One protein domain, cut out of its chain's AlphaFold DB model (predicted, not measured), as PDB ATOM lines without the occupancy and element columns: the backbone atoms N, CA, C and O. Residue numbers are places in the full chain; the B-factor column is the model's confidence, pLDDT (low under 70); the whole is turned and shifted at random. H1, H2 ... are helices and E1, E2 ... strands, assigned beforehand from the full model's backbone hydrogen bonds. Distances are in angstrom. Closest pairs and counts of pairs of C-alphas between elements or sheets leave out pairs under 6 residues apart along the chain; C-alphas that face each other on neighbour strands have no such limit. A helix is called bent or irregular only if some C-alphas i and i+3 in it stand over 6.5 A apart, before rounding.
ATOM      1  N   SER A   3      -9.012  37.856   8.019       97.62
ATOM      2  CA  SER A   3      -9.529  36.816   8.919       97.62
ATOM      3  C   SER A   3     -10.153  35.679   8.133       97.62
ATOM      4  O   SER A   3     -10.996  35.932   7.277       97.62
ATOM      5  N   SER A   4      -9.741  34.456   8.458       97.06
ATOM      6  CA  SER A   4     -10.168  33.188   7.858       97.06
ATOM      7  C   SER A   4     -10.280  33.267   6.335       97.06
ATOM      8  O   SER A   4     -11.351  33.001   5.775       97.06
ATOM      9  N   PRO A   5      -9.203  33.700   5.645       97.31
ATOM     10  CA  PRO A   5      -9.242  33.867   4.204       97.31
ATOM     11  C   PRO A   5      -9.482  32.514   3.535       97.31
ATOM     12  O   PRO A   5      -8.866  31.508   3.876       97.31
ATOM     13  N   SER A   6     -10.373  32.490   2.549       97.12
ATOM     14  CA  SER A   6     -10.631  31.287   1.755       97.12
ATOM     15  C   SER A   6      -9.577  31.142   0.657       97.12
ATOM     16  O   SER A   6      -9.888  31.311  -0.516       97.12
ATOM     17  N   ILE A   7      -8.323  30.891   1.047       96.88
ATOM     18  CA  ILE A   7      -7.184  30.769   0.120       96.88
ATOM     19  C   ILE A   7      -7.417  29.617  -0.859       96.88
ATOM     20  O   ILE A   7      -7.312  29.839  -2.056       96.88
ATOM     21  N   TRP A   8      -7.868  28.456  -0.373       95.94
ATOM     22  CA  TRP A   8      -8.310  27.298  -1.168       95.94
ATOM     23  C   TRP A   8      -9.306  27.591  -2.306       95.94
ATOM     24  O   TRP A   8      -9.523  26.742  -3.178       95.94
ATOM     25  N   TRP A   9      -9.981  28.745  -2.301       97.19
ATOM     26  CA  TRP A   9     -10.967  29.079  -3.321       97.19
ATOM     27  C   TRP A   9     -10.346  29.072  -4.722       97.19
ATOM     28  O   TRP A   9      -9.264  29.607  -4.942       97.19
ATOM     29  N   ASN A  10     -11.076  28.496  -5.684       96.00
ATOM     30  CA  ASN A  10     -10.684  28.457  -7.093       96.00
ATOM     31  C   ASN A  10      -9.249  27.934  -7.317       96.00
ATOM     32  O   ASN A  10      -8.474  28.556  -8.032       96.00
ATOM     33  N   GLN A  11      -8.914  26.790  -6.701       95.56
ATOM     34  CA  GLN A  11      -7.589  26.157  -6.816       95.56
ATOM     35  C   GLN A  11      -6.451  27.086  -6.368       95.56
ATOM     36  O   GLN A  11      -5.422  27.165  -7.027       95.56
ATOM     37  N   GLU A  12      -6.654  27.817  -5.268       94.38
ATOM     38  CA  GLU A  12      -5.641  28.710  -4.693       94.38
ATOM     39  C   GLU A  12      -5.181  29.829  -5.640       94.38
ATOM     40  O   GLU A  12      -4.093  30.378  -5.479       94.38
ATOM     41  N   CYS A  13      -6.025  30.241  -6.597       94.50
ATOM     42  CA  CYS A  13      -5.639  31.192  -7.648       94.50
ATOM     43  C   CYS A  13      -5.105  32.533  -7.116       94.50
ATOM     44  O   CYS A  13      -4.381  33.238  -7.810       94.50
ATOM     45  N   ILE A  14      -5.463  32.917  -5.886       93.19
ATOM     46  CA  ILE A  14      -4.946  34.138  -5.260       93.19
ATOM     47  C   ILE A  14      -3.426  34.077  -5.037       93.19
ATOM     48  O   ILE A  14      -2.773  35.118  -5.053       93.19
ATOM     49  N   LEU A  15      -2.854  32.878  -4.879       92.62
ATOM     50  CA  LEU A  15      -1.414  32.677  -4.706       92.62
ATOM     51  C   LEU A  15      -0.632  32.966  -5.994       92.62
ATOM     52  O   LEU A  15       0.530  33.357  -5.932       92.62
ATOM     53  N   GLU A  16      -1.272  32.879  -7.164       92.88
ATOM     54  CA  GLU A  16      -0.659  33.275  -8.441       92.88
ATOM     55  C   GLU A  16      -0.372  34.786  -8.501       92.88
ATOM     56  O   GLU A  16       0.523  35.220  -9.225       92.88
ATOM     57  N   LEU A  17      -1.095  35.591  -7.711       88.75
ATOM     58  CA  LEU A  17      -0.906  37.043  -7.616       88.75
ATOM     59  C   LEU A  17       0.183  37.446  -6.608       88.75
ATOM     60  O   LEU A  17       0.543  38.622  -6.533       88.75
ATOM     61  N   GLU A  18       0.711  36.497  -5.827       85.88
ATOM     62  CA  GLU A  18       1.674  36.759  -4.750       85.88
ATOM     63  C   GLU A  18       2.929  37.520  -5.245       85.88
ATOM     64  O   GLU A  18       3.267  38.533  -4.626       85.88
ATOM     65  N   PRO A  19       3.570  37.173  -6.386       83.62
ATOM     66  CA  PRO A  19       4.747  37.899  -6.879       83.62
ATOM     67  C   PRO A  19       4.473  39.373  -7.212       83.62
ATOM     68  O   PRO A  19       5.264  40.248  -6.864       83.62
ATOM     69  N   GLU A  20       3.332  39.664  -7.845       85.06
ATOM     70  CA  GLU A  20       2.956  41.035  -8.207       85.06
ATOM     71  C   GLU A  20       2.676  41.879  -6.958       85.06
ATOM     72  O   GLU A  20       3.059  43.049  -6.878       85.06
ATOM     73  N   ILE A  21       2.027  41.281  -5.957       79.38
ATOM     74  CA  ILE A  21       1.763  41.938  -4.678       79.38
ATOM     75  C   ILE A  21       3.085  42.255  -3.974       79.38
ATOM     76  O   ILE A  21       3.260  43.385  -3.526       79.38
ATOM     77  N   ILE A  22       4.032  41.313  -3.932       79.50
ATOM     78  CA  ILE A  22       5.355  41.522  -3.322       79.50
ATOM     79  C   ILE A  22       6.098  42.691  -3.976       79.50
ATOM     80  O   ILE A  22       6.672  43.526  -3.275       79.50
ATOM     81  N   ASP A  23       6.044  42.814  -5.301       81.00
ATOM     82  CA  ASP A  23       6.673  43.940  -5.992       81.00
ATOM     83  C   ASP A  23       6.007  45.284  -5.663       81.00
ATOM     84  O   ASP A  23       6.704  46.287  -5.494       81.00
ATOM     85  N   ARG A  24       4.680  45.308  -5.484       78.38
ATOM     86  CA  ARG A  24       3.936  46.506  -5.051       78.38
ATOM     87  C   ARG A  24       4.176  46.873  -3.584       78.38
ATOM     88  O   ARG A  24       4.059  48.041  -3.225       78.38
ATOM     89  N   LEU A  25       4.543  45.913  -2.732       73.88
ATOM     90  CA  LEU A  25       4.863  46.154  -1.316       73.88
ATOM     91  C   LEU A  25       6.152  46.965  -1.116       73.88
ATOM     92  O   LEU A  25       6.450  47.380   0.003       73.88
ATOM     93  N   ARG A  26       6.901  47.257  -2.188       67.69
ATOM     94  CA  ARG A  26       8.130  48.049  -2.099       67.69
ATOM     95  C   ARG A  26       7.910  49.499  -1.624       67.69
ATOM     96  O   ARG A  26       8.858  50.106  -1.123       67.69
ATOM     97  N   ASP A  27       6.686  50.020  -1.682       66.62
ATOM     98  CA  ASP A  27       6.402  51.447  -1.469       66.62
ATOM     99  C   ASP A  27       5.912  51.837  -0.054       66.62
ATOM    100  O   ASP A  27       5.361  52.921   0.139       66.62
ATOM    101  N   GLY A  28       6.143  51.022   0.983       72.94
ATOM    102  CA  GLY A  28       5.873  51.442   2.368       72.94
ATOM    103  C   GLY A  28       6.000  50.338   3.412       72.94
ATOM    104  O   GLY A  28       6.198  49.181   3.067       72.94
ATOM    105  N   ASN A  29       5.867  50.698   4.694       85.38
ATOM    106  CA  ASN A  29       5.781  49.728   5.790       85.38
ATOM    107  C   ASN A  29       4.338  49.220   5.920       85.38
ATOM    108  O   ASN A  29       3.424  50.021   6.131       85.38
ATOM    109  N   LEU A  30       4.130  47.907   5.837       89.00
ATOM    110  CA  LEU A  30       2.819  47.273   5.942       89.00
ATOM    111  C   LEU A  30       2.753  46.346   7.160       89.00
ATOM    112  O   LEU A  30       3.576  45.448   7.324       89.00
ATOM    113  N   LYS A  31       1.713  46.534   7.981       92.81
ATOM    114  CA  LYS A  31       1.368  45.648   9.101       92.81
ATOM    115  C   LYS A  31       0.220  44.726   8.683       92.81
ATOM    116  O   LYS A  31      -0.898  45.197   8.458       92.81
ATOM    117  N   ILE A  32       0.469  43.422   8.592       93.81
ATOM    118  CA  ILE A  32      -0.532  42.411   8.227       93.81
ATOM    119  C   ILE A  32      -0.848  41.541   9.440       93.81
ATOM    120  O   ILE A  32       0.032  40.958  10.059       93.81
ATOM    121  N   TYR A  33      -2.133  41.441   9.765       97.62
ATOM    122  CA  TYR A  33      -2.627  40.556  10.814       97.62
ATOM    123  C   TYR A  33      -3.511  39.489  10.183       97.62
ATOM    124  O   TYR A  33      -4.592  39.828   9.685       97.62
ATOM    125  N   PHE A  34      -3.049  38.246  10.214       98.19
ATOM    126  CA  PHE A  34      -3.787  37.061   9.811       98.19
ATOM    127  C   PHE A  34      -4.432  36.399  11.026       98.19
ATOM    128  O   PHE A  34      -3.797  36.267  12.073       98.19
ATOM    129  N   SER A  35      -5.674  35.947  10.877       98.38
ATOM    130  CA  SER A  35      -6.334  35.114  11.883       98.38
ATOM    131  C   SER A  35      -7.072  33.937  11.267       98.38
ATOM    132  O   SER A  35      -7.631  34.070  10.181       98.38
ATOM    133  N   ALA A  36      -7.112  32.817  11.985       98.56
ATOM    134  CA  ALA A  36      -7.999  31.681  11.729       98.56
ATOM    135  C   ALA A  36      -8.390  31.024  13.060       98.56
ATOM    136  O   ALA A  36      -7.644  31.092  14.036       98.56
ATOM    137  N   GLY A  37      -9.571  30.420  13.122       98.56
ATOM    138  CA  GLY A  37     -10.016  29.652  14.277       98.56
ATOM    139  C   GLY A  37      -9.358  28.274  14.292       98.56
ATOM    140  O   GLY A  37      -9.331  27.585  13.273       98.56
ATOM    141  N   ALA A  38      -8.861  27.836  15.448       98.31
ATOM    142  CA  ALA A  38      -8.223  26.525  15.587       98.31
ATOM    143  C   ALA A  38      -9.180  25.352  15.276       98.31
ATOM    144  O   ALA A  38      -8.731  24.259  14.938       98.31
ATOM    145  N   GLN A  39     -10.497  25.578  15.370       98.44
ATOM    146  CA  GLN A  39     -11.539  24.590  15.068       98.44
ATOM    147  C   GLN A  39     -12.067  24.678  13.623       98.44
ATOM    148  O   GLN A  39     -13.069  24.039  13.291       98.44
ATOM    149  N   GLU A  40     -11.446  25.482  12.755       98.31
ATOM    150  CA  GLU A  40     -11.755  25.475  11.324       98.31
ATOM    151  C   GLU A  40     -11.298  24.175  10.644       98.31
ATOM    152  O   GLU A  40     -10.630  23.316  11.226       98.31
ATOM    153  N   LYS A  41     -11.675  23.997   9.372       97.75
ATOM    154  CA  LYS A  41     -11.178  22.858   8.594       97.75
ATOM    155  C   LYS A  41      -9.657  22.944   8.509       97.75
ATOM    156  O   LYS A  41      -9.122  24.016   8.246       97.75
ATOM    157  N   ARG A  42      -8.979  21.799   8.648       96.31
ATOM    158  CA  ARG A  42      -7.509  21.724   8.672       96.31
ATOM    159  C   ARG A  42      -6.855  22.512   7.536       96.31
ATOM    160  O   ARG A  42      -5.951  23.282   7.811       96.31
ATOM    161  N   PHE A  43      -7.336  22.361   6.300       96.00
ATOM    162  CA  PHE A  43      -6.768  23.088   5.160       96.00
ATOM    163  C   PHE A  43      -6.874  24.610   5.323       96.00
ATOM    164  O   PHE A  43      -5.913  25.298   5.059       96.00
ATOM    165  N   MET A  44      -7.956  25.150   5.890       97.19
ATOM    166  CA  MET A  44      -8.081  26.603   6.095       97.19
ATOM    167  C   MET A  44      -7.041  27.147   7.080       97.19
ATOM    168  O   MET A  44      -6.550  28.262   6.917       97.19
ATOM    169  N   VAL A  45      -6.716  26.358   8.107       97.94
ATOM    170  CA  VAL A  45      -5.700  26.709   9.106       97.94
ATOM    171  C   VAL A  45      -4.293  26.584   8.522       97.94
ATOM    172  O   VAL A  45      -3.449  27.437   8.784       97.94
ATOM    173  N   GLU A  46      -4.028  25.536   7.743       97.88
ATOM    174  CA  GLU A  46      -2.720  25.347   7.113       97.88
ATOM    175  C   GLU A  46      -2.478  26.368   5.992       97.88
ATOM    176  O   GLU A  46      -1.426  27.000   5.999       97.88
ATOM    177  N   ASP A  47      -3.465  26.667   5.141       96.69
ATOM    178  CA  ASP A  47      -3.330  27.654   4.058       96.69
ATOM    179  C   ASP A  47      -2.848  29.020   4.583       96.69
ATOM    180  O   ASP A  47      -1.948  29.651   4.021       96.69
ATOM    181  N   VAL A  48      -3.448  29.505   5.681       97.12
ATOM    182  CA  VAL A  48      -3.090  30.812   6.251       97.12
ATOM    183  C   VAL A  48      -1.734  30.780   6.957       97.12
ATOM    184  O   VAL A  48      -1.007  31.776   6.911       97.12
ATOM    185  N   LYS A  49      -1.366  29.650   7.584       97.31
ATOM    186  CA  LYS A  49      -0.034  29.455   8.173       97.31
ATOM    187  C   LYS A  49       1.036  29.507   7.097       97.31
ATOM    188  O   LYS A  49       1.986  30.271   7.236       97.31
ATOM    189  N   GLU A  50       0.852  28.744   6.025       96.00
ATOM    190  CA  GLU A  50       1.800  28.669   4.921       96.00
ATOM    191  C   GLU A  50       1.964  30.029   4.239       96.00
ATOM    192  O   GLU A  50       3.088  30.458   3.986       96.00
ATOM    193  N   LEU A  51       0.867  30.758   3.999       94.25
ATOM    194  CA  LEU A  51       0.940  32.113   3.449       94.25
ATOM    195  C   LEU A  51       1.705  33.068   4.379       94.25
ATOM    196  O   LEU A  51       2.588  33.798   3.927       94.25
ATOM    197  N   ALA A  52       1.394  33.070   5.677       94.06
ATOM    198  CA  ALA A  52       2.082  33.925   6.640       94.06
ATOM    199  C   ALA A  52       3.579  33.583   6.744       94.06
ATOM    200  O   ALA A  52       4.413  34.490   6.822       94.06
ATOM    201  N   GLU A  53       3.930  32.296   6.704       93.56
ATOM    202  CA  GLU A  53       5.315  31.825   6.704       93.56
ATOM    203  C   GLU A  53       6.066  32.289   5.451       93.56
ATOM    204  O   GLU A  53       7.122  32.914   5.577       93.56
ATOM    205  N   ARG A  54       5.506  32.077   4.250       90.94
ATOM    206  CA  ARG A  54       6.120  32.527   2.988       90.94
ATOM    207  C   ARG A  54       6.375  34.029   2.977       90.94
ATOM    208  O   ARG A  54       7.487  34.454   2.665       90.94
ATOM    209  N   LEU A  55       5.391  34.828   3.386       88.94
ATOM    210  CA  LEU A  55       5.534  36.282   3.448       88.94
ATOM    211  C   LEU A  55       6.573  36.722   4.496       88.94
ATOM    212  O   LEU A  55       7.314  37.675   4.263       88.94
ATOM    213  N   THR A  56       6.688  36.007   5.620       87.75
ATOM    214  CA  THR A  56       7.719  36.272   6.642       87.75
ATOM    215  C   THR A  56       9.127  35.945   6.122       87.75
ATOM    216  O   THR A  56      10.091  36.661   6.413       87.75
ATOM    217  N   LEU A  57       9.266  34.893   5.307       88.50
ATOM    218  CA  LEU A  57      10.539  34.471   4.712       88.50
ATOM    219  C   LEU A  57      11.093  35.441   3.661       88.50
ATOM    220  O   LEU A  57      12.289  35.371   3.367       88.50
ATOM    221  N   LEU A  58      10.288  36.383   3.154       83.31
ATOM    222  CA  LEU A  58      10.772  37.449   2.268       83.31
ATOM    223  C   LEU A  58      11.834  38.333   2.943       83.31
ATOM    224  O   LEU A  58      12.581  39.015   2.245       83.31
ATOM    225  N   LYS A  59      11.931  38.304   4.288       72.50
ATOM    226  CA  LYS A  59      12.874  39.098   5.103       72.50
ATOM    227  C   LYS A  59      12.873  40.586   4.738       72.50
ATOM    228  O   LYS A  59      13.885  41.274   4.876       72.50
ATOM    229  N   ASP A  60      11.727  41.079   4.285       79.25
ATOM    230  CA  ASP A  60      11.531  42.479   3.971       79.25
ATOM    231  C   ASP A  60      11.236  43.233   5.268       79.25
ATOM    232  O   ASP A  60      10.208  43.008   5.905       79.25
ATOM    233  N   SER A  61      12.129  44.140   5.667       77.56
ATOM    234  CA  SER A  61      11.981  44.921   6.903       77.56
ATOM    235  C   SER A  61      10.745  45.822   6.917       77.56
ATOM    236  O   SER A  61      10.427  46.405   7.952       77.56
ATOM    237  N   ARG A  62      10.077  45.979   5.771       84.44
ATOM    238  CA  ARG A  62       8.843  46.747   5.631       84.44
ATOM    239  C   ARG A  62       7.596  45.939   5.987       84.44
ATOM    240  O   ARG A  62       6.547  46.546   6.184       84.44
ATOM    241  N   LEU A  63       7.683  44.610   6.065       88.44
ATOM    242  CA  LEU A  63       6.554  43.742   6.398       88.44
ATOM    243  C   LEU A  63       6.612  43.320   7.865       88.44
ATOM    244  O   LEU A  63       7.525  42.620   8.292       88.44
ATOM    245  N   ASP A  64       5.596  43.722   8.622       91.88
ATOM    246  CA  ASP A  64       5.347  43.239   9.978       91.88
ATOM    247  C   ASP A  64       4.113  42.337   9.937       91.88
ATOM    248  O   ASP A  64       3.004  42.789   9.629       91.88
ATOM    249  N   ILE A  65       4.314  41.044  10.173       93.50
ATOM    250  CA  ILE A  65       3.291  40.014   9.993       93.50
ATOM    251  C   ILE A  65       3.013  39.350  11.335       93.50
ATOM    252  O   ILE A  65       3.916  38.865  12.014       93.50
ATOM    253  N   MET A  66       1.733  39.281  11.690       96.50
ATOM    254  CA  MET A  66       1.232  38.541  12.841       96.50
ATOM    255  C   MET A  66       0.262  37.461  12.373       96.50
ATOM    256  O   MET A  66      -0.670  37.756  11.625       96.50
ATOM    257  N   LEU A  67       0.455  36.237  12.859       98.00
ATOM    258  CA  LEU A  67      -0.467  35.121  12.673       98.00
ATOM    259  C   LEU A  67      -1.082  34.731  14.021       98.00
ATOM    260  O   LEU A  67      -0.363  34.367  14.949       98.00
ATOM    261  N   ASP A  68      -2.409  34.784  14.112       98.12
ATOM    262  CA  ASP A  68      -3.186  34.387  15.289       98.12
ATOM    263  C   ASP A  68      -4.093  33.192  14.967       98.12
ATOM    264  O   ASP A  68      -5.143  33.339  14.338       98.12
ATOM    265  N   ILE A  69      -3.682  32.002  15.409       98.44
ATOM    266  CA  ILE A  69      -4.542  30.818  15.398       98.44
ATOM    267  C   ILE A  69      -5.317  30.801  16.716       98.44
ATOM    268  O   ILE A  69      -4.776  30.467  17.769       98.44
ATOM    269  N   ALA A  70      -6.578  31.220  16.658       98.06
ATOM    270  CA  ALA A  70      -7.393  31.460  17.838       98.06
ATOM    271  C   ALA A  70      -7.960  30.143  18.394       98.06
ATOM    272  O   ALA A  70      -8.876  29.543  17.824       98.06
ATOM    273  N   GLU A  71      -7.409  29.700  19.525       98.25
ATOM    274  CA  GLU A  71      -7.872  28.517  20.256       98.25
ATOM    275  C   GLU A  71      -9.337  28.639  20.687       98.25
ATOM    276  O   GLU A  71      -9.777  29.688  21.156       98.25
ATOM    277  N   GLY A  72     -10.094  27.549  20.545       98.06
ATOM    278  CA  GLY A  72     -11.524  27.515  20.875       98.06
ATOM    279  C   GLY A  72     -12.447  28.199  19.860       98.06
ATOM    280  O   GLY A  72     -13.664  28.073  19.987       98.06
ATOM    281  N   GLU A  73     -11.902  28.868  18.843       98.56
ATOM    282  CA  GLU A  73     -12.684  29.591  17.841       98.56
ATOM    283  C   GLU A  73     -12.912  28.769  16.567       98.56
ATOM    284  O   GLU A  73     -12.059  27.990  16.133       98.56
ATOM    285  N   ASN A  74     -14.066  28.988  15.935       98.44
ATOM    286  CA  ASN A  74     -14.419  28.444  14.626       98.44
ATOM    287  C   ASN A  74     -14.543  29.568  13.581       98.44
ATOM    288  O   ASN A  74     -14.323  30.742  13.875       98.44
ATOM    289  N   HIS A  75     -14.943  29.206  12.360       98.00
ATOM    290  CA  HIS A  75     -15.030  30.122  11.219       98.00
ATOM    291  C   HIS A  75     -15.906  31.365  11.465       98.00
ATOM    292  O   HIS A  75     -15.630  32.437  10.937       98.00
ATOM    293  N   ILE A  76     -16.964  31.244  12.273       97.62
ATOM    294  CA  ILE A  76     -17.894  32.348  12.554       97.62
ATOM    295  C   ILE A  76     -17.375  33.219  13.705       97.62
ATOM    296  O   ILE A  76     -17.527  34.441  13.681       97.62
ATOM    297  N   SER A  77     -16.774  32.604  14.726       98.38
ATOM    298  CA  SER A  77     -16.425  33.281  15.982       98.38
ATOM    299  C   SER A  77     -15.025  33.909  15.994       98.38
ATOM    300  O   SER A  77     -14.776  34.852  16.745       98.38
ATOM    301  N   VAL A  78     -14.129  33.481  15.104       98.38
ATOM    302  CA  VAL A  78     -12.759  34.011  15.011       98.38
ATOM    303  C   VAL A  78     -12.695  35.509  14.696       98.38
ATOM    304  O   VAL A  78     -11.849  36.211  15.251       98.38
ATOM    305  N   VAL A  79     -13.594  36.039  13.859       98.00
ATOM    306  CA  VAL A  79     -13.590  37.465  13.487       98.00
ATOM    307  C   VAL A  79     -13.743  38.370  14.721       98.00
ATOM    308  O   VAL A  79     -12.855  39.199  14.954       98.00
ATOM    309  N   PRO A  80     -14.807  38.243  15.544       97.94
ATOM    310  CA  PRO A  80     -14.922  39.045  16.759       97.94
ATOM    311  C   PRO A  80     -13.821  38.734  17.785       97.94
ATOM    312  O   PRO A  80     -13.337  39.664  18.433       97.94
ATOM    313  N   ALA A  81     -13.372  37.478  17.903       98.12
ATOM    314  CA  ALA A  81     -12.311  37.093  18.837       98.12
ATOM    315  C   ALA A  81     -10.955  37.759  18.522       98.12
ATOM    316  O   ALA A  81     -10.220  38.157  19.431       98.12
ATOM    317  N   ALA A  82     -10.631  37.920  17.236       98.06
ATOM    318  CA  ALA A  82      -9.369  38.485  16.767       98.06
ATOM    319  C   ALA A  82      -9.382  40.021  16.643       98.06
ATOM    320  O   ALA A  82      -8.322  40.652  16.673       98.06
ATOM    321  N   LEU A  83     -10.557  40.658  16.541       98.00
ATOM    322  CA  LEU A  83     -10.686  42.082  16.205       98.00
ATOM    323  C   LEU A  83      -9.897  43.012  17.139       98.00
ATOM    324  O   LEU A  83      -9.138  43.867  16.689       98.00
ATOM    325  N   SER A  84     -10.044  42.864  18.457       98.00
ATOM    326  CA  SER A  84      -9.337  43.753  19.388       98.00
ATOM    327  C   SER A  84      -7.818  43.544  19.365       98.00
ATOM    328  O   SER A  84      -7.068  44.499  19.574       98.00
ATOM    329  N   ARG A  85      -7.346  42.311  19.124       97.44
ATOM    330  CA  ARG A  85      -5.911  42.002  18.997       97.44
ATOM    331  C   ARG A  85      -5.344  42.590  17.707       97.44
ATOM    332  O   ARG A  85      -4.292  43.225  17.755       97.44
ATOM    333  N   SER A  86      -6.073  42.462  16.600       97.62
ATOM    334  CA  SER A  86      -5.657  42.992  15.303       97.62
ATOM    335  C   SER A  86      -5.574  44.519  15.301       97.62
ATOM    336  O   SER A  86      -4.592  45.067  14.810       97.62
ATOM    337  N   LEU A  87      -6.533  45.214  15.927       97.62
ATOM    338  CA  LEU A  87      -6.503  46.671  16.073       97.62
ATOM    339  C   LEU A  87      -5.285  47.135  16.875       97.62
ATOM    340  O   LEU A  87      -4.592  48.059  16.459       97.62
ATOM    341  N   ARG A  88      -4.982  46.468  17.996       97.50
ATOM    342  CA  ARG A  88      -3.776  46.770  18.781       97.50
ATOM    343  C   ARG A  88      -2.497  46.552  17.984       97.50
ATOM    344  O   ARG A  88      -1.558  47.307  18.177       97.50
ATOM    345  N   PHE A  89      -2.453  45.540  17.122       96.62
ATOM    346  CA  PHE A  89      -1.292  45.275  16.280       96.62
ATOM    347  C   PHE A  89      -1.106  46.358  15.209       96.62
ATOM    348  O   PHE A  89      -0.048  46.980  15.144       96.62
ATOM    349  N   VAL A  90      -2.143  46.641  14.415       94.12
ATOM    350  CA  VAL A  90      -2.025  47.563  13.271       94.12
ATOM    351  C   VAL A  90      -1.905  49.032  13.681       94.12
ATOM    352  O   VAL A  90      -1.281  49.802  12.960       94.12
ATOM    353  N   LEU A  91      -2.482  49.427  14.823       94.31
ATOM    354  CA  LEU A  91      -2.449  50.811  15.319       94.31
ATOM    355  C   LEU A  91      -1.293  51.091  16.284       94.31
ATOM    356  O   LEU A  91      -1.115  52.237  16.697       94.31
ATOM    357  N   LYS A  92      -0.519  50.071  16.680       88.75
ATOM    358  CA  LYS A  92       0.704  50.301  17.453       88.75
ATOM    359  C   LYS A  92       1.645  51.175  16.609       88.75
ATOM    360  O   LYS A  92       1.774  50.866  15.424       88.75
TER     361      LYS A  92
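Overview. This is residues 3 to 92 of the 93 residues of an uncharacterized protein of Cytobacillus oceanisediminis (UniProt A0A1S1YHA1). A ribbon of two parallel strands, E1 and E2, forms the core, with H2 covering one face and H3 the other. H1 lies farther out on the H2 side, near H2, and reaches the ribbon through a tight link to E1; the whole makes a flat slab. The printed part has 90 residues, with three named helices and two named strands in the order H1, E1, H2, E2, H3, and its class is mixed, helices and strands. It is compact, with a radius of gyration of the C-alphas of 13.4 A, and it spans 36 by 35 by 17 A.

Along the chain. E1 is residues 30 to 37, 23.3 A from first to last C-alpha, and begins with C-alpha 30 at (2.819, 47.273, 5.942). E2 is residues 63 to 70, 21.8 A long. H2, the longest helix by residues, is residues 42 to 57 and 22.4 A long. H3 is residues 78 to 91, 19.7 A long, and ends with C-alpha 91 at (-2.449, 50.811, 15.319). H1 is residues 13 to 27, 24.4 A long, and begins with C-alpha 13 at (-5.639, 31.192, -7.648). H1 and H3 are irregular: C-alphas 16 and 19 are 7.3 A apart, as are C-alphas 81 and 84.

Arrangement. E1 and E2 are parallel neighbours, with 14 degrees between their directions. C-alphas 34 and 67 face each other at 4.8 A; N 32 and O 64, at 2.8 A, and N 66 and O 32, at 2.9 A, are within hydrogen-bond range. E1, H2 and E2 form a strand-helix-strand unit, two parallel neighbour strands with a helix between them along the chain, and its crossover is right-handed. H2 touches E2, the closest C-alphas being those of Ala 52 and Leu 67, 6.7 A apart. H2 also touches E1, closest at the C-alphas of Ala 36 and Val 45, 6.1 A. H3 touches E1, closest at the C-alphas of Gly 37 and Val 78, 5.2 A. H3 also touches E2, closest at the C-alphas of Ala 70 and Val 78, 6.6 A. H1 and H2 are near each other, with 5 pairs of C-alphas within 10 A. H1 and E2 are only just apart, closest at 8.3 A; H3 is apart from H1 and from H2. O i to N i+4 pairs are within hydrogen-bond range in 5 of 11 cases in H1, beside 10 of 12 O i to N i+3 pairs, in 11 of 12 in H2 and in 8 of 10 in H3.

Size, cuts and confidence. The C-alphas of Asp 27 and Gly 72, the two farthest apart, are 37.3 A from each other. The printed part has no cut. The links H1 to E1, E1 to H2 and H2 to E2 are tight, and E2 to H3, with 7 residues, is short. The mean pLDDT of the printed part is 92.6; residues 26 to 27, which belong to H1, are under 70.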